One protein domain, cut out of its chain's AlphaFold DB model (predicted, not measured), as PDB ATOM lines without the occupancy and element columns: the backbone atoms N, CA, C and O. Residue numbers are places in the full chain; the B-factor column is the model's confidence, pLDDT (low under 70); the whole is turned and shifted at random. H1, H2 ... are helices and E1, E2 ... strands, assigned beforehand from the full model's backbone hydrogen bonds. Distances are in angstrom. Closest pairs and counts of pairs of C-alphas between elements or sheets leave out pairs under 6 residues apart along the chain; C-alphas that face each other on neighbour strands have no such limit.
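This is residues 116 to 286 of the 312 residues of an uncharacterized protein of Jaapia argillacea MUCL 33604 (UniProt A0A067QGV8). A small two-stranded hairpin, E1 and E2, and the helix H7 beside E2 form a modest core, with the short helix H2 packed on H7 and H3 near H2; a helical hairpin, H5 and H6, makes a separate side of the model. The assembly is open, with few contacts between helices: residues 118 to 123 of H1 stick out, and so do residues 176 to 192, which include H4. The printed part has 171 residues, with seven named helices and two named strands in the order H1 H2 H3 H4 H5 H6 E1 E2 H7; the sheet E1 - E2 is antiparallel and the class is mostly helix. By its radius of gyration of the C-alphas, 17.6 A, the whole is compact, and it spans 44 by 40 by 35 A.

E1 is residues 244 to 248, 14.2 A long, beginning at C-alpha 244 at (-23.479, 25.643, -47.209), and E2 is residues 252 to 257, 14.5 A long. H7 is residues 270 to 284, 21.1 A, ending at C-alpha 284 at (-28.460, 11.185, -40.263). H2 is residues 137 to 140 and H3 is residues 143 to 149. H5 is residues 192 to 205, 19.7 A, and H6 is residues 212 to 225, 20.0 A. H4 is residues 176 to 187, 16.6 A. H1 is residues 116 to 130, 21.0 A, beginning at C-alpha 116 at (-8.952, 4.029, -23.099).

E1 and E2 are an antiparallel hairpin, their directions 160 degrees apart, with N 246 and O 255 at 2.8 A and N 248 and O 252 at 2.7 A, within hydrogen-bond range. The closest C-alphas of E2 and H7 are those of Ile 256 and Ala 274, 5.7 A apart. E1 and H7 are near each other, with 5 pairs of C-alphas within 10 A. H7 touches H2 with residues 273 to 277 alone, the closest C-alphas being those of Arg 137 and Leu 276, 6.1 A apart. H3 is close to H2 but not clearly touching, with the C-alphas of Gln 140 and Phe 146 closest at 5.7 A. H5 and H6 are a helical hairpin: they touch, closest at the C-alphas of Leu 201 and Val 222, 6.2 A apart, at a shallow tilt of 5 degrees, opposite ways. H6 is apart from E2 and H7. H4 touches no helix. H1 touches no helix either, and is only just apart from H7, closest 8.5 A. Every O i to N i+4 pair is within hydrogen-bond range in H1, H3, H4, H5, H6 and H7; H2 is too short for such a pair.

The C-alphas farthest apart, those of Arg 116 and Gln 210, are 51.2 A apart. The printed part has no cut. The links from H3 to H4, from H6 to E1 and from E2 to H7 are long, with 26, 18 and 12 residues. The mean pLDDT of the printed part is 72.8, and 64 residues are under 70, among them 116 to 125 and 157 to 184.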
ATOM      1  N   ARG A 116      -8.260   3.527 -24.292       40.00
ATOM      2  CA  ARG A 116      -8.952   4.029 -23.099       40.00
ATOM      3  C   ARG A 116      -9.534   5.426 -23.313       40.00
ATOM      4  O   ARG A 116     -10.643   5.691 -22.872       40.00
ATOM      5  N   SER A 117      -8.823   6.303 -24.019       51.12
ATOM      6  CA  SER A 117      -9.317   7.626 -24.410       51.12
ATOM      7  C   SER A 117     -10.415   7.525 -25.472       51.12
ATOM      8  O   SER A 117     -11.410   8.235 -25.375       51.12
ATOM      9  N   ALA A 118     -10.276   6.610 -26.437       48.91
ATOM     10  CA  ALA A 118     -11.317   6.326 -27.428       48.91
ATOM     11  C   ALA A 118     -12.574   5.707 -26.792       48.91
ATOM     12  O   ALA A 118     -13.686   6.033 -27.185       48.91
ATOM     13  N   GLU A 119     -12.422   4.857 -25.777       55.56
ATOM     14  CA  GLU A 119     -13.540   4.263 -25.049       55.56
ATOM     15  C   GLU A 119     -14.229   5.266 -24.117       55.56
ATOM     16  O   GLU A 119     -15.450   5.263 -24.013       55.56
ATOM     17  N   LEU A 120     -13.474   6.167 -23.482       57.75
ATOM     18  CA  LEU A 120     -14.041   7.299 -22.744       57.75
ATOM     19  C   LEU A 120     -14.811   8.244 -23.679       57.75
ATOM     20  O   LEU A 120     -15.921   8.650 -23.345       57.75
ATOM     21  N   LEU A 121     -14.261   8.538 -24.863       55.59
ATOM     22  CA  LEU A 121     -14.948   9.295 -25.915       55.59
ATOM     23  C   LEU A 121     -16.219   8.577 -26.384       55.59
ATOM     24  O   LEU A 121     -17.269   9.207 -26.440       55.59
ATOM     25  N   ARG A 122     -16.161   7.264 -26.633       61.44
ATOM     26  CA  ARG A 122     -17.329   6.447 -27.002       61.44
ATOM     27  C   ARG A 122     -18.406   6.453 -25.924       61.44
ATOM     28  O   ARG A 122     -19.565   6.691 -26.232       61.44
ATOM     29  N   LYS A 123     -18.034   6.268 -24.656       63.34
ATOM     30  CA  LYS A 123     -18.967   6.344 -23.520       63.34
ATOM     31  C   LYS A 123     -19.611   7.728 -23.414       63.34
ATOM     32  O   LYS A 123     -20.812   7.819 -23.176       63.34
ATOM     33  N   ALA A 124     -18.849   8.797 -23.644       64.12
ATOM     34  CA  ALA A 124     -19.393  10.152 -23.702       64.12
ATOM     35  C   ALA A 124     -20.356  10.335 -24.894       64.12
ATOM     36  O   ALA A 124     -21.448  10.870 -24.719       64.12
ATOM     37  N   GLN A 125     -20.002   9.837 -26.082       62.00
ATOM     38  CA  GLN A 125     -20.857   9.871 -27.276       62.00
ATOM     39  C   GLN A 125     -22.169   9.100 -27.062       62.00
ATOM     40  O   GLN A 125     -23.237   9.609 -27.383       62.00
ATOM     41  N   GLU A 126     -22.125   7.908 -26.464       70.25
ATOM     42  CA  GLU A 126     -23.319   7.110 -26.156       70.25
ATOM     43  C   GLU A 126     -24.291   7.840 -25.218       70.25
ATOM     44  O   GLU A 126     -25.509   7.751 -25.391       70.25
ATOM     45  N   VAL A 127     -23.765   8.581 -24.238       67.38
ATOM     46  CA  VAL A 127     -24.564   9.416 -23.331       67.38
ATOM     47  C   VAL A 127     -25.216  10.577 -24.086       67.38
ATOM     48  O   VAL A 127     -26.402  10.835 -23.869       67.38
ATOM     49  N   VAL A 128     -24.493  11.226 -25.005       64.88
ATOM     50  CA  VAL A 128     -25.047  12.285 -25.867       64.88
ATOM     51  C   VAL A 128     -26.206  11.744 -26.698       64.88
ATOM     52  O   VAL A 128     -27.286  12.326 -26.671       64.88
ATOM     53  N   ILE A 129     -26.011  10.614 -27.389       67.06
ATOM     54  CA  ILE A 129     -27.020   9.993 -28.267       67.06
ATOM     55  C   ILE A 129     -28.300   9.655 -27.494       67.06
ATOM     56  O   ILE A 129     -29.401   9.936 -27.962       67.06
ATOM     57  N   LYS A 130     -28.172   9.068 -26.298       71.94
ATOM     58  CA  LYS A 130     -29.330   8.648 -25.491       71.94
ATOM     59  C   LYS A 130     -30.163   9.817 -24.966       71.94
ATOM     60  O   LYS A 130     -31.366   9.658 -24.791       71.94
ATOM     61  N   ASN A 131     -29.543  10.968 -24.717       67.81
ATOM     62  CA  ASN A 131     -30.194  12.123 -24.089       67.81
ATOM     63  C   ASN A 131     -30.612  13.214 -25.090       67.81
ATOM     64  O   ASN A 131     -30.961  14.330 -24.697       67.81
ATOM     65  N   GLN A 132     -30.592  12.916 -26.393       66.00
ATOM     66  CA  GLN A 132     -30.971  13.876 -27.427       66.00
ATOM     67  C   GLN A 132     -32.439  14.311 -27.295       66.00
ATOM     68  O   GLN A 132     -33.355  13.491 -27.236       66.00
ATOM     69  N   LYS A 133     -32.678  15.629 -27.311       64.25
ATOM     70  CA  LYS A 133     -34.030  16.208 -27.297       64.25
ATOM     71  C   LYS A 133     -34.534  16.466 -28.727       64.25
ATOM     72  O   LYS A 133     -33.832  17.143 -29.487       64.25
ATOM     73  N   PRO A 134     -35.746  16.008 -29.093       56.78
ATOM     74  CA  PRO A 134     -36.341  16.294 -30.399       56.78
ATOM     75  C   PRO A 134     -36.698  17.786 -30.552       56.78
ATOM     76  O   PRO A 134     -37.160  18.422 -29.606       56.78
ATOM     77  N   GLY A 135     -36.486  18.359 -31.746       63.19
ATOM     78  CA  GLY A 135     -36.850  19.747 -32.074       63.19
ATOM     79  C   GLY A 135     -36.208  20.276 -33.368       63.19
ATOM     80  O   GLY A 135     -35.247  19.696 -33.877       63.19
ATOM     81  N   GLN A 136     -36.718  21.390 -33.915       65.25
ATOM     82  CA  GLN A 136     -36.083  22.059 -35.061       65.25
ATOM     83  C   GLN A 136     -34.743  22.680 -34.632       65.25
ATOM     84  O   GLN A 136     -34.693  23.548 -33.762       65.25
ATOM     85  N   ARG A 137     -33.645  22.265 -35.278       67.69
ATOM     86  CA  ARG A 137     -32.272  22.694 -34.941       67.69
ATOM     87  C   ARG A 137     -32.078  24.214 -35.033       67.69
ATOM     88  O   ARG A 137     -31.341  24.794 -34.247       67.69
ATOM     89  N   SER A 138     -32.787  24.879 -35.943       64.44
ATOM     90  CA  SER A 138     -32.781  26.343 -36.070       64.44
ATOM     91  C   SER A 138     -33.312  27.059 -34.821       64.44
ATOM     92  O   SER A 138     -32.774  28.100 -34.455       64.44
ATOM     93  N   GLN A 139     -34.317  26.492 -34.147       71.38
ATOM     94  CA  GLN A 139     -34.853  27.010 -32.883       71.38
ATOM     95  C   GLN A 139     -33.896  26.703 -31.722       71.38
ATOM     96  O   GLN A 139     -33.654  27.549 -30.869       71.38
ATOM     97  N   GLN A 140     -33.261  25.527 -31.727       73.94
ATOM     98  CA  GLN A 140     -32.243  25.162 -30.730       73.94
ATOM     99  C   GLN A 140     -30.998  26.068 -30.763       73.94
ATOM    100  O   GLN A 140     -30.285  26.161 -29.766       73.94
ATOM    101  N   ALA A 141     -30.746  26.750 -31.884       71.94
ATOM    102  CA  ALA A 141     -29.648  27.703 -32.042       71.94
ATOM    103  C   ALA A 141     -29.913  29.071 -31.385       71.94
ATOM    104  O   ALA A 141     -29.009  29.914 -31.354       71.94
ATOM    105  N   GLU A 142     -31.135  29.343 -30.911       76.69
ATOM    106  CA  GLU A 142     -31.441  30.594 -30.214       76.69
ATOM    107  C   GLU A 142     -30.632  30.694 -28.912       76.69
ATOM    108  O   GLU A 142     -30.625  29.734 -28.151       76.69
ATOM    109  N   PRO A 143     -29.981  31.832 -28.599       73.94
ATOM    110  CA  PRO A 143     -29.054  31.968 -27.481       73.94
ATOM    111  C   PRO A 143     -29.611  31.486 -26.147       73.94
ATOM    112  O   PRO A 143     -28.904  30.803 -25.417       73.94
ATOM    113  N   ALA A 144     -30.877  31.787 -25.846       77.94
ATOM    114  CA  ALA A 144     -31.519  31.325 -24.621       77.94
ATOM    115  C   ALA A 144     -31.656  29.796 -24.598       77.94
ATOM    116  O   ALA A 144     -31.319  29.170 -23.600       77.94
ATOM    117  N   ILE A 145     -32.095  29.188 -25.702       78.69
ATOM    118  CA  ILE A 145     -32.283  27.738 -25.817       78.69
ATOM    119  C   ILE A 145     -30.921  27.029 -25.851       78.69
ATOM    120  O   ILE A 145     -30.696  26.095 -25.083       78.69
ATOM    121  N   PHE A 146     -29.978  27.517 -26.659       77.31
ATOM    122  CA  PHE A 146     -28.614  27.002 -26.746       77.31
ATOM    123  C   PHE A 146     -27.888  27.080 -25.401       77.31
ATOM    124  O   PHE A 146     -27.241  26.117 -25.003       77.31
ATOM    125  N   ALA A 147     -28.039  28.180 -24.656       77.75
ATOM    126  CA  ALA A 147     -27.474  28.302 -23.315       77.75
ATOM    127  C   ALA A 147     -28.040  27.252 -22.348       77.75
ATOM    128  O   ALA A 147     -27.297  26.765 -21.502       77.75
ATOM    129  N   GLN A 148     -29.314  26.861 -22.477       79.50
ATOM    130  CA  GLN A 148     -29.865  25.753 -21.686       79.50
ATOM    131  C   GLN A 148     -29.297  24.397 -22.122       79.50
ATOM    132  O   GLN A 148     -28.989  23.576 -21.265       79.50
ATOM    133  N   ILE A 149     -29.094  24.167 -23.425       78.31
ATOM    134  CA  ILE A 149     -28.446  22.939 -23.921       78.31
ATOM    135  C   ILE A 149     -27.008  22.834 -23.389       78.31
ATOM    136  O   ILE A 149     -26.562  21.766 -22.989       78.31
ATOM    137  N   GLN A 150     -26.294  23.957 -23.307       75.44
ATOM    138  CA  GLN A 150     -24.935  24.030 -22.763       75.44
ATOM    139  C   GLN A 150     -24.855  23.886 -21.239       75.44
ATOM    140  O   GLN A 150     -23.749  23.877 -20.711       75.44
ATOM    141  N   LYS A 151     -25.973  23.784 -20.516       76.62
ATOM    142  CA  LYS A 151     -25.978  23.429 -19.085       76.62
ATOM    143  C   LYS A 151     -26.139  21.931 -18.848       76.62
ATOM    144  O   LYS A 151     -26.016  21.484 -17.717       76.62
ATOM    145  N   ASP A 152     -26.437  21.175 -19.897       74.31
ATOM    146  CA  ASP A 152     -26.640  19.739 -19.823       74.31
ATOM    147  C   ASP A 152     -25.304  19.019 -20.046       74.31
ATOM    148  O   ASP A 152     -24.702  19.111 -21.118       74.31
ATOM    149  N   ASP A 153     -24.817  18.313 -19.028       68.69
ATOM    150  CA  ASP A 153     -23.547  17.588 -19.104       68.69
ATOM    151  C   ASP A 153     -23.581  16.417 -20.097       68.69
ATOM    152  O   ASP A 153     -22.523  15.967 -20.538       68.69
ATOM    153  N   ALA A 154     -24.769  15.961 -20.507       67.44
ATOM    154  CA  ALA A 154     -24.919  14.881 -21.468       67.44
ATOM    155  C   ALA A 154     -24.886  15.348 -22.926       67.44
ATOM    156  O   ALA A 154     -24.439  14.584 -23.768       67.44
ATOM    157  N   VAL A 155     -25.354  16.558 -23.259       69.38
ATOM    158  CA  VAL A 155     -25.536  17.004 -24.665       69.38
ATOM    159  C   VAL A 155     -24.821  18.313 -25.007       69.38
ATOM    160  O   VAL A 155     -25.117  18.952 -26.020       69.38
ATOM    161  N   PHE A 156     -23.877  18.746 -24.172       71.56
ATOM    162  CA  PHE A 156     -23.146  19.978 -24.431       71.56
ATOM    163  C   PHE A 156     -22.134  19.861 -25.568       71.56
ATOM    164  O   PHE A 156     -21.509  18.830 -25.796       71.56
ATOM    165  N   TYR A 157     -21.911  20.986 -26.242       68.38
ATOM    166  CA  TYR A 157     -21.045  21.051 -27.415       68.38
ATOM    167  C   TYR A 157     -19.625  21.552 -27.096       68.38
ATOM    168  O   TYR A 157     -18.920  21.986 -27.984       68.38
ATOM    169  N   GLY A 158     -19.180  21.583 -25.840       62.19
ATOM    170  CA  GLY A 158     -17.783  21.923 -25.501       62.19
ATOM    171  C   GLY A 158     -17.260  23.271 -26.027       62.19
ATOM    172  O   GLY A 158     -16.052  23.443 -26.193       62.19
ATOM    173  N   CYS A 159     -18.144  24.230 -26.315       60.50
ATOM    174  CA  CYS A 159     -17.771  25.572 -26.752       60.50
ATOM    175  C   CYS A 159     -17.774  26.532 -25.551       60.50
ATOM    176  O   CYS A 159     -18.544  26.336 -24.615       60.50
ATOM    177  N   LYS A 160     -16.955  27.597 -25.571       60.25
ATOM    178  CA  LYS A 160     -16.850  28.603 -24.482       60.25
ATOM    179  C   LYS A 160     -18.079  29.530 -24.364       60.25
ATOM    180  O   LYS A 160     -17.939  30.732 -24.147       60.25
ATOM    181  N   ARG A 161     -19.282  29.013 -24.612       61.28
ATOM    182  CA  ARG A 161     -20.538  29.754 -24.511       61.28
ATOM    183  C   ARG A 161     -21.612  28.882 -23.848       61.28
ATOM    184  O   ARG A 161     -21.844  27.785 -24.346       61.28
ATOM    185  N   PRO A 162     -22.307  29.383 -22.813       64.56
ATOM    186  CA  PRO A 162     -22.147  30.714 -22.221       64.56
ATOM    187  C   PRO A 162     -20.846  30.803 -21.375       64.56
ATOM    188  O   PRO A 162     -20.269  29.764 -21.046       64.56
ATOM    189  N   PRO A 163     -20.295  32.009 -21.135       56.03
ATOM    190  CA  PRO A 163     -18.944  32.189 -20.585       56.03
ATOM    191  C   PRO A 163     -18.775  31.724 -19.130       56.03
ATOM    192  O   PRO A 163     -17.645  31.579 -18.677       56.03
ATOM    193  N   GLU A 164     -19.867  31.477 -18.408       64.50
ATOM    194  CA  GLU A 164     -19.867  31.056 -17.003       64.50
ATOM    195  C   GLU A 164     -19.552  29.564 -16.815       64.50
ATOM    196  O   GLU A 164     -19.365  29.115 -15.685       64.50
ATOM    197  N   ARG A 165     -19.493  28.772 -17.893       62.31
ATOM    198  CA  ARG A 165     -19.056  27.376 -17.805       62.31
ATOM    199  C   ARG A 165     -17.531  27.327 -17.765       62.31
ATOM    200  O   ARG A 165     -16.878  27.835 -18.677       62.31
ATOM    201  N   GLU A 166     -16.987  26.696 -16.722       54.62
ATOM    202  CA  GLU A 166     -15.549  26.460 -16.560       54.62
ATOM    203  C   GLU A 166     -14.947  25.946 -17.879       54.62
ATOM    204  O   GLU A 166     -15.453  24.969 -18.450       54.62
ATOM    205  N   PRO A 167     -13.900  26.608 -18.407       48.09
ATOM    206  CA  PRO A 167     -13.253  26.169 -19.623       48.09
ATOM    207  C   PRO A 167     -12.555  24.843 -19.336       48.09
ATOM    208  O   PRO A 167     -11.409  24.803 -18.896       48.09
ATOM    209  N   THR A 168     -13.220  23.735 -19.652       48.84
ATOM    210  CA  THR A 168     -12.483  22.516 -19.969       48.84
ATOM    211  C   THR A 168     -11.535  22.867 -21.107       48.84
ATOM    212  O   THR A 168     -11.907  23.625 -22.014       48.84
ATOM    213  N   ILE A 169     -10.281  22.396 -21.029       47.91
ATOM    214  CA  ILE A 169      -9.339  22.493 -22.150       47.91
ATOM    215  C   ILE A 169     -10.150  22.073 -23.369       47.91
ATOM    216  O   ILE A 169     -10.670  20.951 -23.357       47.91
ATOM    217  N   PRO A 170     -10.374  22.965 -24.354       45.94
ATOM    218  CA  PRO A 170     -11.237  22.604 -25.455       45.94
ATOM    219  C   PRO A 170     -10.640  21.322 -26.031       45.94
ATOM    220  O   PRO A 170      -9.418  21.246 -26.192       45.94
ATOM    221  N   MET A 171     -11.465  20.291 -26.275       46.84
ATOM    222  CA  MET A 171     -10.985  18.997 -26.807       46.84
ATOM    223  C   MET A 171     -10.063  19.190 -28.025       46.84
ATOM    224  O   MET A 171      -9.240  18.340 -28.354       46.84
ATOM    225  N   THR A 172     -10.175  20.359 -28.657       48.84
ATOM    226  CA  THR A 172      -9.342  20.872 -29.725       48.84
ATOM    227  C   THR A 172      -7.850  21.039 -29.419       48.84
ATOM    228  O   THR A 172      -7.084  21.277 -30.335       48.84
ATOM    229  N   LEU A 173      -7.390  20.966 -28.170       47.03
ATOM    230  CA  LEU A 173      -5.949  21.008 -27.854       47.03
ATOM    231  C   LEU A 173      -5.402  19.669 -27.363       47.03
ATOM    232  O   LEU A 173      -4.191  19.509 -27.253       47.03
ATOM    233  N   THR A 174      -6.276  18.700 -27.092       48.66
ATOM    234  CA  THR A 174      -5.874  17.359 -26.662       48.66
ATOM    235  C   THR A 174      -6.014  16.329 -27.778       48.66
ATOM    236  O   THR A 174      -5.304  15.332 -27.760       48.66
ATOM    237  N   HIS A 175      -6.856  16.561 -28.791       56.53
ATOM    238  CA  HIS A 175      -7.049  15.590 -29.868       56.53
ATOM    239  C   HIS A 175      -5.835  15.537 -30.834       56.53
ATOM    240  O   HIS A 175      -5.439  16.575 -31.372       56.53
ATOM    241  N   PRO A 176      -5.267  14.349 -31.142       55.34
ATOM    242  CA  PRO A 176      -4.077  14.211 -31.998       55.34
ATOM    243  C   PRO A 176      -4.196  14.849 -33.386       55.34
ATOM    244  O   PRO A 176      -3.193  15.259 -33.966       55.34
ATOM    245  N   VAL A 177      -5.423  14.985 -33.909       62.25
ATOM    246  CA  VAL A 177      -5.681  15.668 -35.189       62.25
ATOM    247  C   VAL A 177      -5.161  17.108 -35.207       62.25
ATOM    248  O   VAL A 177      -4.801  17.588 -36.272       62.25
ATOM    249  N   PHE A 178      -5.064  17.789 -34.060       62.62
ATOM    250  CA  PHE A 178      -4.546  19.159 -33.992       62.62
ATOM    251  C   PHE A 178      -3.031  19.215 -34.036       62.62
ATOM    252  O   PHE A 178      -2.487  20.064 -34.734       62.62
ATOM    253  N   GLY A 179      -2.354  18.287 -33.354       62.59
ATOM    254  CA  GLY A 179      -0.911  18.108 -33.517       62.59
ATOM    255  C   GLY A 179      -0.580  17.795 -34.973       62.59
ATOM    256  O   GLY A 179       0.209  18.503 -35.593       62.59
ATOM    257  N   LYS A 180      -1.305  16.831 -35.561       61.66
ATOM    258  CA  LYS A 180      -1.181  16.494 -36.981       61.66
ATOM    259  C   LYS A 180      -1.471  17.693 -37.886       61.66
ATOM    260  O   LYS A 180      -0.690  17.945 -38.785       61.66
ATOM    261  N   PHE A 181      -2.544  18.448 -37.654       66.88
ATOM    262  CA  PHE A 181      -2.875  19.638 -38.442       66.88
ATOM    263  C   PHE A 181      -1.766  20.694 -38.379       66.88
ATOM    264  O   PHE A 181      -1.394  21.245 -39.409       66.88
ATOM    265  N   VAL A 182      -1.219  20.966 -37.189       64.94
ATOM    266  CA  VAL A 182      -0.107  21.911 -37.015       64.94
ATOM    267  C   VAL A 182       1.139  21.428 -37.757       64.94
ATOM    268  O   VAL A 182       1.834  22.236 -38.368       64.94
ATOM    269  N   ASP A 183       1.420  20.129 -37.739       64.94
ATOM    270  CA  ASP A 183       2.561  19.553 -38.452       64.94
ATOM    271  C   ASP A 183       2.350  19.511 -39.970       64.94
ATOM    272  O   ASP A 183       3.249  19.892 -40.721       64.94
ATOM    273  N   ASP A 184       1.151  19.148 -40.428       68.94
ATOM    274  CA  ASP A 184       0.745  19.234 -41.830       68.94
ATOM    275  C   ASP A 184       0.898  20.684 -42.316       68.94
ATOM    276  O   ASP A 184       1.490  20.926 -43.364       68.94
ATOM    277  N   ALA A 185       0.459  21.669 -41.525       73.50
ATOM    278  CA  ALA A 185       0.597  23.086 -41.849       73.50
ATOM    279  C   ALA A 185       2.063  23.541 -41.964       73.50
ATOM    280  O   ALA A 185       2.352  24.418 -42.773       73.50
ATOM    281  N   LYS A 186       3.002  22.938 -41.215       75.75
ATOM    282  CA  LYS A 186       4.450  23.198 -41.383       75.75
ATOM    283  C   LYS A 186       5.002  22.606 -42.680       75.75
ATOM    284  O   LYS A 186       5.976  23.130 -43.214       75.75
ATOM    285  N   ALA A 187       4.424  21.502 -43.152       76.88
ATOM    286  CA  ALA A 187       4.843  20.818 -44.373       76.88
ATOM    287  C   ALA A 187       4.173  21.375 -45.643       76.88
ATOM    288  O   ALA A 187       4.652  21.123 -46.749       76.88
ATOM    289  N   ILE A 188       3.081  22.133 -45.507       79.50
ATOM    290  CA  ILE A 188       2.379  22.766 -46.626       79.50
ATOM    291  C   ILE A 188       3.096  24.063 -47.015       79.50
ATOM    292  O   ILE A 188       3.118  25.043 -46.271       79.50
ATOM    293  N   ALA A 189       3.650  24.094 -48.227       85.38
ATOM    294  CA  ALA A 189       4.131  25.330 -48.828       85.38
ATOM    295  C   ALA A 189       2.932  26.178 -49.276       85.38
ATOM    296  O   ALA A 189       2.232  25.812 -50.220       85.38
ATOM    297  N   ILE A 190       2.704  27.312 -48.608       85.25
ATOM    298  CA  ILE A 190       1.639  28.255 -48.972       85.25
ATOM    299  C   ILE A 190       1.898  28.768 -50.389       85.25
ATOM    300  O   ILE A 190       2.905  29.428 -50.657       85.25
ATOM    301  N   THR A 191       0.978  28.482 -51.302       88.88
ATOM    302  CA  THR A 191       1.101  28.879 -52.701       88.88
ATOM    303  C   THR A 191       0.547  30.284 -52.937       88.88
ATOM    304  O   THR A 191      -0.185  30.873 -52.136       88.88
ATOM    305  N   THR A 192       0.840  30.845 -54.111       90.50
ATOM    306  CA  THR A 192       0.182  32.074 -54.568       90.50
ATOM    307  C   THR A 192      -1.334  31.901 -54.708       90.50
ATOM    308  O   THR A 192      -2.070  32.867 -54.507       90.50
ATOM    309  N   ALA A 193      -1.817  30.701 -55.050       89.44
ATOM    310  CA  ALA A 193      -3.247  30.423 -55.155       89.44
ATOM    311  C   ALA A 193      -3.925  30.472 -53.778       89.44
ATOM    312  O   ALA A 193      -4.951  31.136 -53.649       89.44
ATOM    313  N   ASP A 194      -3.300  29.899 -52.746       86.06
ATOM    314  CA  ASP A 194      -3.811  29.930 -51.366       86.06
ATOM    315  C   ASP A 194      -3.923  31.366 -50.843       86.06
ATOM    316  O   ASP A 194      -4.955  31.769 -50.306       86.06
ATOM    317  N   ASN A 195      -2.894  32.185 -51.085       87.06
ATOM    318  CA  ASN A 195      -2.915  33.601 -50.718       87.06
ATOM    319  C   ASN A 195      -4.008  34.378 -51.467       87.06
ATOM    320  O   ASN A 195      -4.694  35.211 -50.874       87.06
ATOM    321  N   LYS A 196      -4.210  34.100 -52.764       90.88
ATOM    322  CA  LYS A 196      -5.294  34.708 -53.554       90.88
ATOM    323  C   LYS A 196      -6.671  34.281 -53.049       90.88
ATOM    324  O   LYS A 196      -7.568  35.125 -53.003       90.88
ATOM    325  N   PHE A 197      -6.840  33.016 -52.665       90.56
ATOM    326  CA  PHE A 197      -8.071  32.516 -52.058       90.56
ATOM    327  C   PHE A 197      -8.351  33.237 -50.745       90.56
ATOM    328  O   PHE A 197      -9.388  33.884 -50.622       90.56
ATOM    329  N   ALA A 198      -7.399  33.215 -49.809       86.12
ATOM    330  CA  ALA A 198      -7.539  33.854 -48.504       86.12
ATOM    331  C   ALA A 198      -7.823  35.360 -48.628       86.12
ATOM    332  O   ALA A 198      -8.684  35.890 -47.927       86.12
ATOM    333  N   TYR A 199      -7.146  36.049 -49.551       85.62
ATOM    334  CA  TYR A 199      -7.383  37.466 -49.820       85.62
ATOM    335  C   TYR A 199      -8.779  37.730 -50.398       85.62
ATOM    336  O   TYR A 199      -9.467  38.631 -49.922       85.62
ATOM    337  N   SER A 200      -9.214  36.946 -51.392       87.94
ATOM    338  CA  SER A 200     -10.541  37.103 -52.012       87.94
ATOM    339  C   SER A 200     -11.647  36.811 -51.005       87.94
ATOM    340  O   SER A 200     -12.569  37.604 -50.850       87.94
ATOM    341  N   LEU A 201     -11.498  35.724 -50.243       87.50
ATOM    342  CA  LEU A 201     -12.432  35.351 -49.192       87.50
ATOM    343  C   LEU A 201     -12.516  36.440 -48.121       87.50
ATOM    344  O   LEU A 201     -13.611  36.829 -47.735       87.50
ATOM    345  N   LYS A 202     -11.378  36.983 -47.670       83.44
ATOM    346  CA  LYS A 202     -11.351  38.112 -46.731       83.44
ATOM    347  C   LYS A 202     -12.089  39.325 -47.298       83.44
ATOM    348  O   LYS A 202     -12.893  39.917 -46.585       83.44
ATOM    349  N   LYS A 203     -11.796  39.708 -48.543       84.25
ATOM    350  CA  LYS A 203     -12.403  40.874 -49.195       84.25
ATOM    351  C   LYS A 203     -13.925  40.747 -49.209       84.25
ATOM    352  O   LYS A 203     -14.599  41.641 -48.708       84.25
ATOM    353  N   ASP A 204     -14.433  39.616 -49.685       85.81
ATOM    354  CA  ASP A 204     -15.868  39.404 -49.857       85.81
ATOM    355  C   ASP A 204     -16.567  39.174 -48.509       85.81
ATOM    356  O   ASP A 204     -17.683  39.645 -48.303       85.81
ATOM    357  N   MET A 205     -15.913  38.547 -47.528       80.06
ATOM    358  CA  MET A 205     -16.459  38.444 -46.165       80.06
ATOM    359  C   MET A 205     -16.595  39.815 -45.483       80.06
ATOM    360  O   MET A 205     -17.465  39.983 -44.624       80.06
ATOM    361  N   CYS A 206     -15.758  40.786 -45.866       76.00
ATOM    362  CA  CYS A 206     -15.798  42.158 -45.363       76.00
ATOM    363  C   CYS A 206     -16.760  43.088 -46.120       76.00
ATOM    364  O   CYS A 206     -16.940  44.226 -45.687       76.00
ATOM    365  N   CYS A 207     -17.366  42.642 -47.222       80.44
ATOM    366  CA  CYS A 207     -18.349  43.432 -47.955       80.44
ATOM    367  C   CYS A 207     -19.698  43.490 -47.225       80.44
ATOM    368  O   CYS A 207     -20.051  42.604 -46.443       80.44
ATOM    369  N   PHE A 208     -20.458  44.545 -47.522       80.38
ATOM    370  CA  PHE A 208     -21.859  44.670 -47.138       80.38
ATOM    371  C   PHE A 208     -22.734  44.151 -48.270       80.38
ATOM    372  O   PHE A 208     -22.505  44.488 -49.432       80.38
ATOM    373  N   TYR A 209     -23.745  43.371 -47.912       81.88
ATOM    374  CA  TYR A 209     -24.686  42.775 -48.849       81.88
ATOM    375  C   TYR A 209     -26.109  43.174 -48.473       81.88
ATOM    376  O   TYR A 209     -26.413  43.426 -47.303       81.88
ATOM    377  N   GLN A 210     -26.989  43.219 -49.467       80.56
ATOM    378  CA  GLN A 210     -28.402  43.532 -49.283       80.56
ATOM    379  C   GLN A 210     -29.071  42.499 -48.377       80.56
ATOM    380  O   GLN A 210     -29.847  42.845 -47.485       80.56
ATOM    381  N   ASP A 211     -28.726  41.224 -48.557       80.31
ATOM    382  CA  ASP A 211     -29.255  40.132 -47.756       80.31
ATOM    383  C   ASP A 211     -28.286  38.940 -47.635       80.31
ATOM    384  O   ASP A 211     -27.210  38.868 -48.235       80.31
ATOM    385  N   ALA A 212     -28.685  37.958 -46.821       78.81
ATOM    386  CA  ALA A 212     -27.894  36.755 -46.583       78.81
ATOM    387  C   ALA A 212     -27.778  35.842 -47.819       78.81
ATOM    388  O   ALA A 212     -26.870  35.012 -47.868       78.81
ATOM    389  N   ALA A 213     -28.701  35.932 -48.781       83.19
ATOM    390  CA  ALA A 213     -28.644  35.146 -50.009       83.19
ATOM    391  C   ALA A 213     -27.600  35.715 -50.974       83.19
ATOM    392  O   ALA A 213     -26.828  34.940 -51.538       83.19
ATOM    393  N   GLU A 214     -27.524  37.040 -51.097       84.75
ATOM    394  CA  GLU A 214     -26.477  37.730 -51.842       84.75
ATOM    395  C   GLU A 214     -25.093  37.434 -51.251       84.75
ATOM    396  O   GLU A 214     -24.245  36.893 -51.959       84.75
ATOM    397  N   ARG A 215     -24.896  37.658 -49.940       85.25
ATOM    398  CA  ARG A 215     -23.633  37.318 -49.255       85.25
ATOM    399  C   ARG A 215     -23.231  35.869 -49.521       85.25
ATOM    400  O   ARG A 215     -22.084  35.584 -49.850       85.25
ATOM    401  N   ARG A 216     -24.180  34.932 -49.403       85.06
ATOM    402  CA  ARG A 216     -23.926  33.508 -49.659       85.06
ATOM    403  C   ARG A 216     -23.456  33.266 -51.087       85.06
ATOM    404  O   ARG A 216     -22.520  32.494 -51.270       85.06
ATOM    405  N   ARG A 217     -24.107  33.873 -52.081       87.56
ATOM    406  CA  ARG A 217     -23.763  33.695 -53.496       87.56
ATOM    407  C   ARG A 217     -22.326  34.135 -53.768       87.56
ATOM    408  O   ARG A 217     -21.576  33.348 -54.337       87.56
ATOM    409  N   GLU A 218     -21.939  35.320 -53.305       89.12
ATOM    410  CA  GLU A 218     -20.590  35.852 -53.535       89.12
ATOM    411  C   GLU A 218     -19.520  35.011 -52.819       89.12
ATOM    412  O   GLU A 218     -18.545  34.583 -53.435       89.12
ATOM    413  N   ILE A 219     -19.749  34.627 -51.558       88.31
ATOM    414  CA  ILE A 219     -18.821  33.734 -50.845       88.31
ATOM    415  C   ILE A 219     -18.734  32.359 -51.519       88.31
ATOM    416  O   ILE A 219     -17.637  31.840 -51.717       88.31
ATOM    417  N   SER A 220     -19.862  31.780 -51.935       88.06
ATOM    418  CA  SER A 220     -19.881  30.498 -52.658       88.06
ATOM    419  C   SER A 220     -19.101  30.569 -53.965       88.06
ATOM    420  O   SER A 220     -18.390  29.626 -54.309       88.06
ATOM    421  N   TYR A 221     -19.185  31.700 -54.665       89.94
ATOM    422  CA  TYR A 221     -18.419  31.941 -55.879       89.94
ATOM    423  C   TYR A 221     -16.906  31.953 -55.615       89.94
ATOM    424  O   TYR A 221     -16.156  31.328 -56.370       89.94
ATOM    425  N   VAL A 222     -16.450  32.572 -54.516       91.12
ATOM    426  CA  VAL A 222     -15.034  32.525 -54.115       91.12
ATOM    427  C   VAL A 222     -14.574  31.085 -53.924       91.12
ATOM    428  O   VAL A 222     -13.592  30.689 -54.537       91.12
ATOM    429  N   PHE A 223     -15.276  30.280 -53.127       90.38
ATOM    430  CA  PHE A 223     -14.879  28.887 -52.885       90.38
ATOM    431  C   PHE A 223     -14.829  28.054 -54.180       90.38
ATOM    432  O   PHE A 223     -13.818  27.392 -54.438       90.38
ATOM    433  N   ARG A 224     -15.844  28.165 -55.052       90.38
ATOM    434  CA  ARG A 224     -15.885  27.443 -56.339       90.38
ATOM    435  C   ARG A 224     -14.726  27.811 -57.257       90.38
ATOM    436  O   ARG A 224     -14.152  26.934 -57.898       90.38
ATOM    437  N   ARG A 225     -14.330  29.088 -57.294       90.88
ATOM    438  CA  ARG A 225     -13.189  29.559 -58.100       90.88
ATOM    439  C   ARG A 225     -11.870  28.882 -57.715       90.88
ATOM    440  O   ARG A 225     -10.972  28.789 -58.549       90.88
ATOM    441  N   PHE A 226     -11.759  28.407 -56.477       89.50
ATOM    442  CA  PHE A 226     -10.597  27.673 -55.976       89.50
ATOM    443  C   PHE A 226     -10.863  26.164 -55.843       89.50
ATOM    444  O   PHE A 226     -10.145  25.472 -55.130       89.50
ATOM    445  N   GLY A 227     -11.871  25.642 -56.554       87.88
ATOM    446  CA  GLY A 227     -12.144  24.207 -56.649       87.88
ATOM    447  C   GLY A 227     -12.798  23.598 -55.408       87.88
ATOM    448  O   GLY A 227     -12.801  22.379 -55.264       87.88
ATOM    449  N   ILE A 228     -13.342  24.422 -54.509       87.44
ATOM    450  CA  ILE A 228     -14.070  23.958 -53.330       87.44
ATOM    451  C   ILE A 228     -15.556  24.166 -53.592       87.44
ATOM    452  O   ILE A 228     -16.053  25.291 -53.537       87.44
ATOM    453  N   ASP A 229     -16.267  23.084 -53.888       84.44
ATOM    454  CA  ASP A 229     -17.706  23.171 -54.105       84.44
ATOM    455  C   ASP A 229     -18.437  23.198 -52.762       84.44
ATOM    456  O   ASP A 229     -18.418  22.228 -52.002       84.44
ATOM    457  N   ILE A 230     -19.019  24.353 -52.445       83.56
ATOM    458  CA  ILE A 230     -19.872  24.538 -51.275       83.56
ATOM    459  C   ILE A 230     -21.301  24.745 -51.744       83.56
ATOM    460  O   ILE A 230     -21.675  25.813 -52.236       83.56
ATOM    461  N   ASP A 231     -22.110  23.709 -51.566       70.06
ATOM    462  CA  ASP A 231     -23.508  23.728 -51.963       70.06
ATOM    463  C   ASP A 231     -24.435  23.860 -50.763       70.06
ATOM    464  O   ASP A 231     -24.190  23.379 -49.649       70.06
ATOM    465  N   ARG A 232     -25.555  24.536 -51.021       75.12
ATOM    466  CA  ARG A 232     -26.729  24.453 -50.169       75.12
ATOM    467  C   ARG A 232     -27.387  23.110 -50.441       75.12
ATOM    468  O   ARG A 232     -27.733  22.819 -51.579       75.12
ATOM    469  N   GLY A 233     -27.642  22.335 -49.400       73.06
ATOM    470  CA  GLY A 233     -28.302  21.053 -49.588       73.06
ATOM    471  C   GLY A 233     -28.912  20.499 -48.313       73.06
ATOM    472  O   GLY A 233     -28.535  20.929 -47.208       73.06
ATOM    473  N   PRO A 234     -29.874  19.572 -48.463       71.25
ATOM    474  CA  PRO A 234     -30.299  18.733 -47.360       71.25
ATOM    475  C   PRO A 234     -29.112  17.910 -46.860       71.25
ATOM    476  O   PRO A 234     -28.192  17.576 -47.609       71.25
ATOM    477  N   ILE A 235     -29.135  17.579 -45.576       73.06
ATOM    478  CA  ILE A 235     -28.207  16.602 -45.011       73.06
ATOM    479  C   ILE A 235     -28.853  15.230 -45.202       73.06
ATOM    480  O   ILE A 235     -29.762  14.870 -44.454       73.06
ATOM    481  N   GLY A 236     -28.435  14.490 -46.230       72.62
ATOM    482  CA  GLY A 236     -29.008  13.183 -46.568       72.62
ATOM    483  C   GLY A 236     -30.512  13.267 -46.833       72.62
ATOM    484  O   GLY A 236     -30.959  14.081 -47.637       72.62
ATOM    485  N   SER A 237     -31.300  12.448 -46.131       63.78
ATOM    486  CA  SER A 237     -32.772  12.449 -46.188       63.78
ATOM    487  C   SER A 237     -33.440  13.493 -45.279       63.78
ATOM    488  O   SER A 237     -34.667  13.548 -45.197       63.78
ATOM    489  N   SER A 238     -32.665  14.325 -44.575       66.06
ATOM    490  CA  SER A 238     -33.206  15.333 -43.665       66.06
ATOM    491  C   SER A 238     -33.951  16.436 -44.418       66.06
ATOM    492  O   SER A 238     -33.461  16.980 -45.407       66.06
ATOM    493  N   GLN A 239     -35.097  16.861 -43.880       63.69
ATOM    494  CA  GLN A 239     -35.805  18.061 -44.346       63.69
ATOM    495  C   GLN A 239     -35.050  19.365 -44.017       63.69
ATOM    496  O   GLN A 239     -35.433  20.444 -44.467       63.69
ATOM    497  N   GLN A 240     -33.984  19.293 -43.213       68.69
ATOM    498  CA  GLN A 240     -33.196  20.450 -42.807       68.69
ATOM    499  C   GLN A 240     -32.100  20.746 -43.834       68.69
ATOM    500  O   GLN A 240     -31.308  19.873 -44.189       68.69
ATOM    501  N   THR A 241     -32.027  22.004 -44.274       72.56
ATOM    502  CA  THR A 241     -31.012  22.469 -45.231       72.56
ATOM    503  C   THR A 241     -29.933  23.265 -44.516       72.56
ATOM    504  O   THR A 241     -30.230  24.135 -43.698       72.56
ATOM    505  N   THR A 242     -28.674  22.961 -44.820       73.62
ATOM    506  CA  THR A 242     -27.541  23.800 -44.400       73.62
ATOM    507  C   THR A 242     -27.522  25.095 -45.206       73.62
ATOM    508  O   THR A 242     -28.115  25.161 -46.281       73.62
ATOM    509  N   ASN A 243     -26.821  26.126 -44.725       70.56
ATOM    510  CA  ASN A 243     -26.539  27.297 -45.562       70.56
ATOM    511  C   ASN A 243     -25.546  26.931 -46.671       70.56
ATOM    512  O   ASN A 243     -25.878  27.139 -47.836       70.56
ATOM    513  N   CYS A 244     -24.400  26.344 -46.308       76.19
ATOM    514  CA  CYS A 244     -23.479  25.643 -47.209       76.19
ATOM    515  C   CYS A 244     -22.685  24.573 -46.434       76.19
ATOM    516  O   CYS A 244     -22.410  24.764 -45.244       76.19
ATOM    517  N   HIS A 245     -22.260  23.491 -47.093       82.69
ATOM    518  CA  HIS A 245     -21.320  22.524 -46.511       82.69
ATOM    519  C   HIS A 245     -20.437  21.837 -47.567       82.69
ATOM    520  O   HIS A 245     -20.744  21.865 -48.753       82.69
ATOM    521  N   VAL A 246     -19.357  21.200 -47.105       84.00
ATOM    522  CA  VAL A 246     -18.539  20.228 -47.848       84.00
ATOM    523  C   VAL A 246     -18.494  18.948 -47.031       84.00
ATOM    524  O   VAL A 246     -18.293  19.014 -45.817       84.00
ATOM    525  N   ALA A 247     -18.604  17.793 -47.679       79.31
ATOM    526  CA  ALA A 247     -18.390  16.490 -47.062       79.31
ATOM    527  C   ALA A 247     -17.320  15.678 -47.815       79.31
ATOM    528  O   ALA A 247     -17.062  15.901 -48.995       79.31
ATOM    529  N   THR A 248     -16.654  14.750 -47.126       73.25
ATOM    530  CA  THR A 248     -15.897  13.665 -47.764       73.25
ATOM    531  C   THR A 248     -16.860  12.535 -48.075       73.25
ATOM    532  O   THR A 248     -17.540  12.045 -47.173       73.25
ATOM    533  N   GLY A 249     -16.908  12.112 -49.338       72.12
ATOM    534  CA  GLY A 249     -17.968  11.214 -49.783       72.12
ATOM    535  C   GLY A 249     -19.338  11.873 -49.592       72.12
ATOM    536  O   GLY A 249     -19.482  13.071 -49.818       72.12
ATOM    537  N   ILE A 250     -20.332  11.095 -49.155       65.06
ATOM    538  CA  ILE A 250     -21.715  11.572 -48.951       65.06
ATOM    539  C   ILE A 250     -21.994  11.917 -47.474       65.06
ATOM    540  O   ILE A 250     -22.928  12.655 -47.170       65.06
ATOM    541  N   ASN A 251     -21.187  11.403 -46.540       74.50
ATOM    542  CA  ASN A 251     -21.585  11.280 -45.138       74.50
ATOM    543  C   ASN A 251     -20.713  12.035 -44.123       74.50
ATOM    544  O   ASN A 251     -21.230  12.363 -43.064       74.50
ATOM    545  N   HIS A 252     -19.445  12.358 -44.408       78.12
ATOM    546  CA  HIS A 252     -18.554  12.968 -43.405       78.12
ATOM    547  C   HIS A 252     -18.349  14.468 -43.633       78.12
ATOM    548  O   HIS A 252     -17.633  14.831 -44.568       78.12
ATOM    549  N   PRO A 253     -18.899  15.367 -42.800       81.44
ATOM    550  CA  PRO A 253     -18.749  16.804 -43.007       81.44
ATOM    551  C   PRO A 253     -17.290  17.256 -42.809       81.44
ATOM    552  O   PRO A 253     -16.682  17.029 -41.768       81.44
ATOM    553  N   LYS A 254     -16.741  17.941 -43.816       79.94
ATOM    554  CA  LYS A 254     -15.432  18.617 -43.794       79.94
ATOM    555  C   LYS A 254     -15.546  20.086 -43.411       79.94
ATOM    556  O   LYS A 254     -14.678  20.619 -42.728       79.94
ATOM    557  N   LEU A 255     -16.594  20.748 -43.892       83.31
ATOM    558  CA  LEU A 255     -16.831  22.170 -43.683       83.31
ATOM    559  C   LEU A 255     -18.331  22.404 -43.573       83.31
ATOM    560  O   LEU A 255     -19.090  21.928 -44.408       83.31
ATOM    561  N   ILE A 256     -18.758  23.162 -42.569       82.19
ATOM    562  CA  ILE A 256     -20.147  23.601 -42.421       82.19
ATOM    563  C   ILE A 256     -20.118  25.105 -42.200       82.19
ATOM    564  O   ILE A 256     -19.473  25.591 -41.273       82.19
ATOM    565  N   LEU A 257     -20.807  25.843 -43.065       78.25
ATOM    566  CA  LEU A 257     -20.808  27.299 -43.044       78.25
ATOM    567  C   LEU A 257     -22.166  27.794 -42.561       78.25
ATOM    568  O   LEU A 257     -23.182  27.608 -43.229       78.25
ATOM    569  N   GLY A 258     -22.179  28.459 -41.409       76.44
ATOM    570  CA  GLY A 258     -23.286  29.317 -41.000       76.44
ATOM    571  C   GLY A 258     -23.104  30.694 -41.632       76.44
ATOM    572  O   GLY A 258     -22.180  31.412 -41.263       76.44
ATOM    573  N   MET A 259     -23.961  31.070 -42.583       76.19
ATOM    574  CA  MET A 259     -23.882  32.372 -43.253       76.19
ATOM    575  C   MET A 259     -25.077  33.239 -42.860       76.19
ATOM    576  O   MET A 259     -26.228  32.897 -43.139       76.19
ATOM    577  N   LYS A 260     -24.798  34.372 -42.217       75.50
ATOM    578  CA  LYS A 260     -25.777  35.417 -41.879       75.50
ATOM    579  C   LYS A 260     -25.403  36.701 -42.605       75.50
ATOM    580  O   LYS A 260     -24.237  36.875 -42.937       75.50
ATOM    581  N   ASN A 261     -26.380  37.585 -42.835       72.62
ATOM    582  CA  ASN A 261     -26.093  38.856 -43.504       72.62
ATOM    583  C   ASN A 261     -25.178  39.736 -42.647       72.62
ATOM    584  O   ASN A 261     -24.193  40.254 -43.139       72.62
ATOM    585  N   GLU A 262     -25.470  39.819 -41.352       69.19
ATOM    586  CA  GLU A 262     -24.609  40.421 -40.331       69.19
ATOM    587  C   GLU A 262     -24.648  39.556 -39.066       69.19
ATOM    588  O   GLU A 262     -25.636  38.841 -38.845       69.19
ATOM    589  N   ASN A 263     -23.602  39.621 -38.234       61.50
ATOM    590  CA  ASN A 263     -23.454  38.778 -37.034       61.50
ATOM    591  C   ASN A 263     -24.640  38.883 -36.054       61.50
ATOM    592  O   ASN A 263     -24.945  37.892 -35.393       61.50
ATOM    593  N   ASP A 264     -25.350  40.015 -36.058       60.28
ATOM    594  CA  ASP A 264     -26.523  40.281 -35.212       60.28
ATOM    595  C   ASP A 264     -27.831  40.446 -36.013       60.28
ATOM    596  O   ASP A 264     -28.869  40.817 -35.470       60.28
ATOM    597  N   SER A 265     -27.819  40.156 -37.322       55.16
ATOM    598  CA  SER A 265     -28.996  40.347 -38.196       55.16
ATOM    599  C   SER A 265     -30.201  39.473 -37.820       55.16
ATOM    600  O   SER A 265     -31.320  39.728 -38.265       55.16
ATOM    601  N   LYS A 266     -29.989  38.418 -37.022       61.56
ATOM    602  CA  LYS A 266     -31.023  37.515 -36.502       61.56
ATOM    603  C   LYS A 266     -30.675  37.099 -35.075       61.56
ATOM    604  O   LYS A 266     -29.518  37.134 -34.681       61.56
ATOM    605  N   ARG A 267     -31.671  36.590 -34.338       63.66
ATOM    606  CA  ARG A 267     -31.515  36.075 -32.964       63.66
ATOM    607  C   ARG A 267     -30.486  34.942 -32.824       63.66
ATOM    608  O   ARG A 267     -30.224  34.554 -31.703       63.66
ATOM    609  N   THR A 268     -29.932  34.385 -33.905       65.81
ATOM    610  CA  THR A 268     -29.087  33.178 -33.895       65.81
ATOM    611  C   THR A 268     -27.687  33.450 -34.442       65.81
ATOM    612  O   THR A 268     -27.532  33.940 -35.560       65.81
ATOM    613  N   GLY A 269     -26.657  33.083 -33.673       70.25
ATOM    614  CA  GLY A 269     -25.260  33.202 -34.094       70.25
ATOM    615  C   GLY A 269     -24.866  32.126 -35.124       70.25
ATOM    616  O   GLY A 269     -25.241  30.963 -34.950       70.25
ATOM    617  N   PRO A 270     -24.075  32.463 -36.164       73.94
ATOM    618  CA  PRO A 270     -23.726  31.535 -37.249       73.94
ATOM    619  C   PRO A 270     -22.963  30.287 -36.778       73.94
ATOM    620  O   PRO A 270     -23.132  29.207 -37.339       73.94
ATOM    621  N   SER A 271     -22.160  30.403 -35.720       73.25
ATOM    622  CA  SER A 271     -21.423  29.272 -35.150       73.25
ATOM    623  C   SER A 271     -22.323  28.235 -34.487       73.25
ATOM    624  O   SER A 271     -22.065  27.045 -34.607       73.25
ATOM    625  N   PHE A 272     -23.378  28.666 -33.789       76.38
ATOM    626  CA  PHE A 272     -24.295  27.747 -33.109       76.38
ATOM    627  C   PHE A 272     -25.080  26.922 -34.123       76.38
ATOM    628  O   PHE A 272     -25.225  25.712 -33.974       76.38
ATOM    629  N   GLU A 273     -25.513  27.576 -35.198       77.44
ATOM    630  CA  GLU A 273     -26.170  26.924 -36.325       77.44
ATOM    631  C   GLU A 273     -25.247  25.887 -36.985       77.44
ATOM    632  O   GLU A 273     -25.667  24.756 -37.217       77.44
ATOM    633  N   ALA A 274     -23.968  26.217 -37.206       79.00
ATOM    634  CA  ALA A 274     -22.997  25.275 -37.766       79.00
ATOM    635  C   ALA A 274     -22.768  24.040 -36.868       79.00
ATOM    636  O   ALA A 274     -22.733  22.919 -37.376       79.00
ATOM    637  N   LEU A 275     -22.673  24.221 -35.544       77.81
ATOM    638  CA  LEU A 275     -22.533  23.108 -34.594       77.81
ATOM    639  C   LEU A 275     -23.750  22.173 -34.609       77.81
ATOM    640  O   LEU A 275     -23.597  20.952 -34.585       77.81
ATOM    641  N   LEU A 276     -24.960  22.729 -34.687       79.38
ATOM    642  CA  LEU A 276     -26.188  21.933 -34.729       79.38
ATOM    643  C   LEU A 276     -26.371  21.221 -36.077       79.38
ATOM    644  O   LEU A 276     -26.883  20.104 -36.118       79.38
ATOM    645  N   HIS A 277     -25.903  21.815 -37.177       81.00
ATOM    646  CA  HIS A 277     -25.840  21.125 -38.466       81.00
ATOM    647  C   HIS A 277     -24.820  19.986 -38.470       81.00
ATOM    648  O   HIS A 277     -25.123  18.928 -39.015       81.00
ATOM    649  N   TYR A 278     -23.655  20.159 -37.837       81.44
ATOM    650  CA  TYR A 278     -22.691  19.071 -37.650       81.44
ATOM    651  C   TYR A 278     -23.321  17.895 -36.902       81.44
ATOM    652  O   TYR A 278     -23.249  16.757 -37.351       81.44
ATOM    653  N   HIS A 279     -24.021  18.182 -35.805       77.88
ATOM    654  CA  HIS A 279     -24.758  17.162 -35.068       77.88
ATOM    655  C   HIS A 279     -25.777  16.441 -35.965       77.88
ATOM    656  O   HIS A 279     -25.889  15.221 -35.913       77.88
ATOM    657  N   ASN A 280     -26.495  17.170 -36.824       80.19
ATOM    658  CA  ASN A 280     -27.439  16.558 -37.759       80.19
ATOM    659  C   ASN A 280     -26.747  15.640 -38.786       80.19
ATOM    660  O   ASN A 280     -27.303  14.599 -39.119       80.19
ATOM    661  N   PHE A 281     -25.538  15.976 -39.256       82.75
ATOM    662  CA  PHE A 281     -24.723  15.049 -40.060       82.75
ATOM    663  C   PHE A 281     -24.455  13.749 -39.307       82.75
ATOM    664  O   PHE A 281     -24.635  12.667 -39.863       82.75
ATOM    665  N   CYS A 282     -24.071  13.855 -38.037       79.88
ATOM    666  CA  CYS A 282     -23.778  12.687 -37.226       79.88
ATOM    667  C   CYS A 282     -25.009  11.809 -36.975       79.88
ATOM    668  O   CYS A 282     -24.884  10.590 -37.025       79.88
ATOM    669  N   ASP A 283     -26.187  12.401 -36.761       78.50
ATOM    670  CA  ASP A 283     -27.432  11.642 -36.581       78.50
ATOM    671  C   ASP A 283     -27.855  10.936 -37.872       78.50
ATOM    672  O   ASP A 283     -28.077   9.727 -37.876       78.50
ATOM    673  N   VAL A 284     -27.947  11.687 -38.977       81.06
ATOM    674  CA  VAL A 284     -28.460  11.185 -40.263       81.06
ATOM    675  C   VAL A 284     -27.605  10.041 -40.793       81.06
ATOM    676  O   VAL A 284     -28.135   9.087 -41.359       81.06
ATOM    677  N   TYR A 285     -26.290  10.130 -40.609       82.94
ATOM    678  CA  TYR A 285     -25.347   9.151 -41.137       82.94
ATOM    679  C   TYR A 285     -24.769   8.208 -40.076       82.94
ATOM    680  O   TYR A 285     -23.863   7.439 -40.388       82.94
ATOM    681  N   GLY A 286     -25.274   8.246 -38.838       80.38
ATOM    682  CA  GLY A 286     -24.825   7.361 -37.759       80.38
ATOM    683  C   GLY A 286     -23.345   7.519 -37.391       80.38
ATOM    684  O   GLY A 286     -22.708   6.557 -36.967       80.38
TER     685      GLY A 286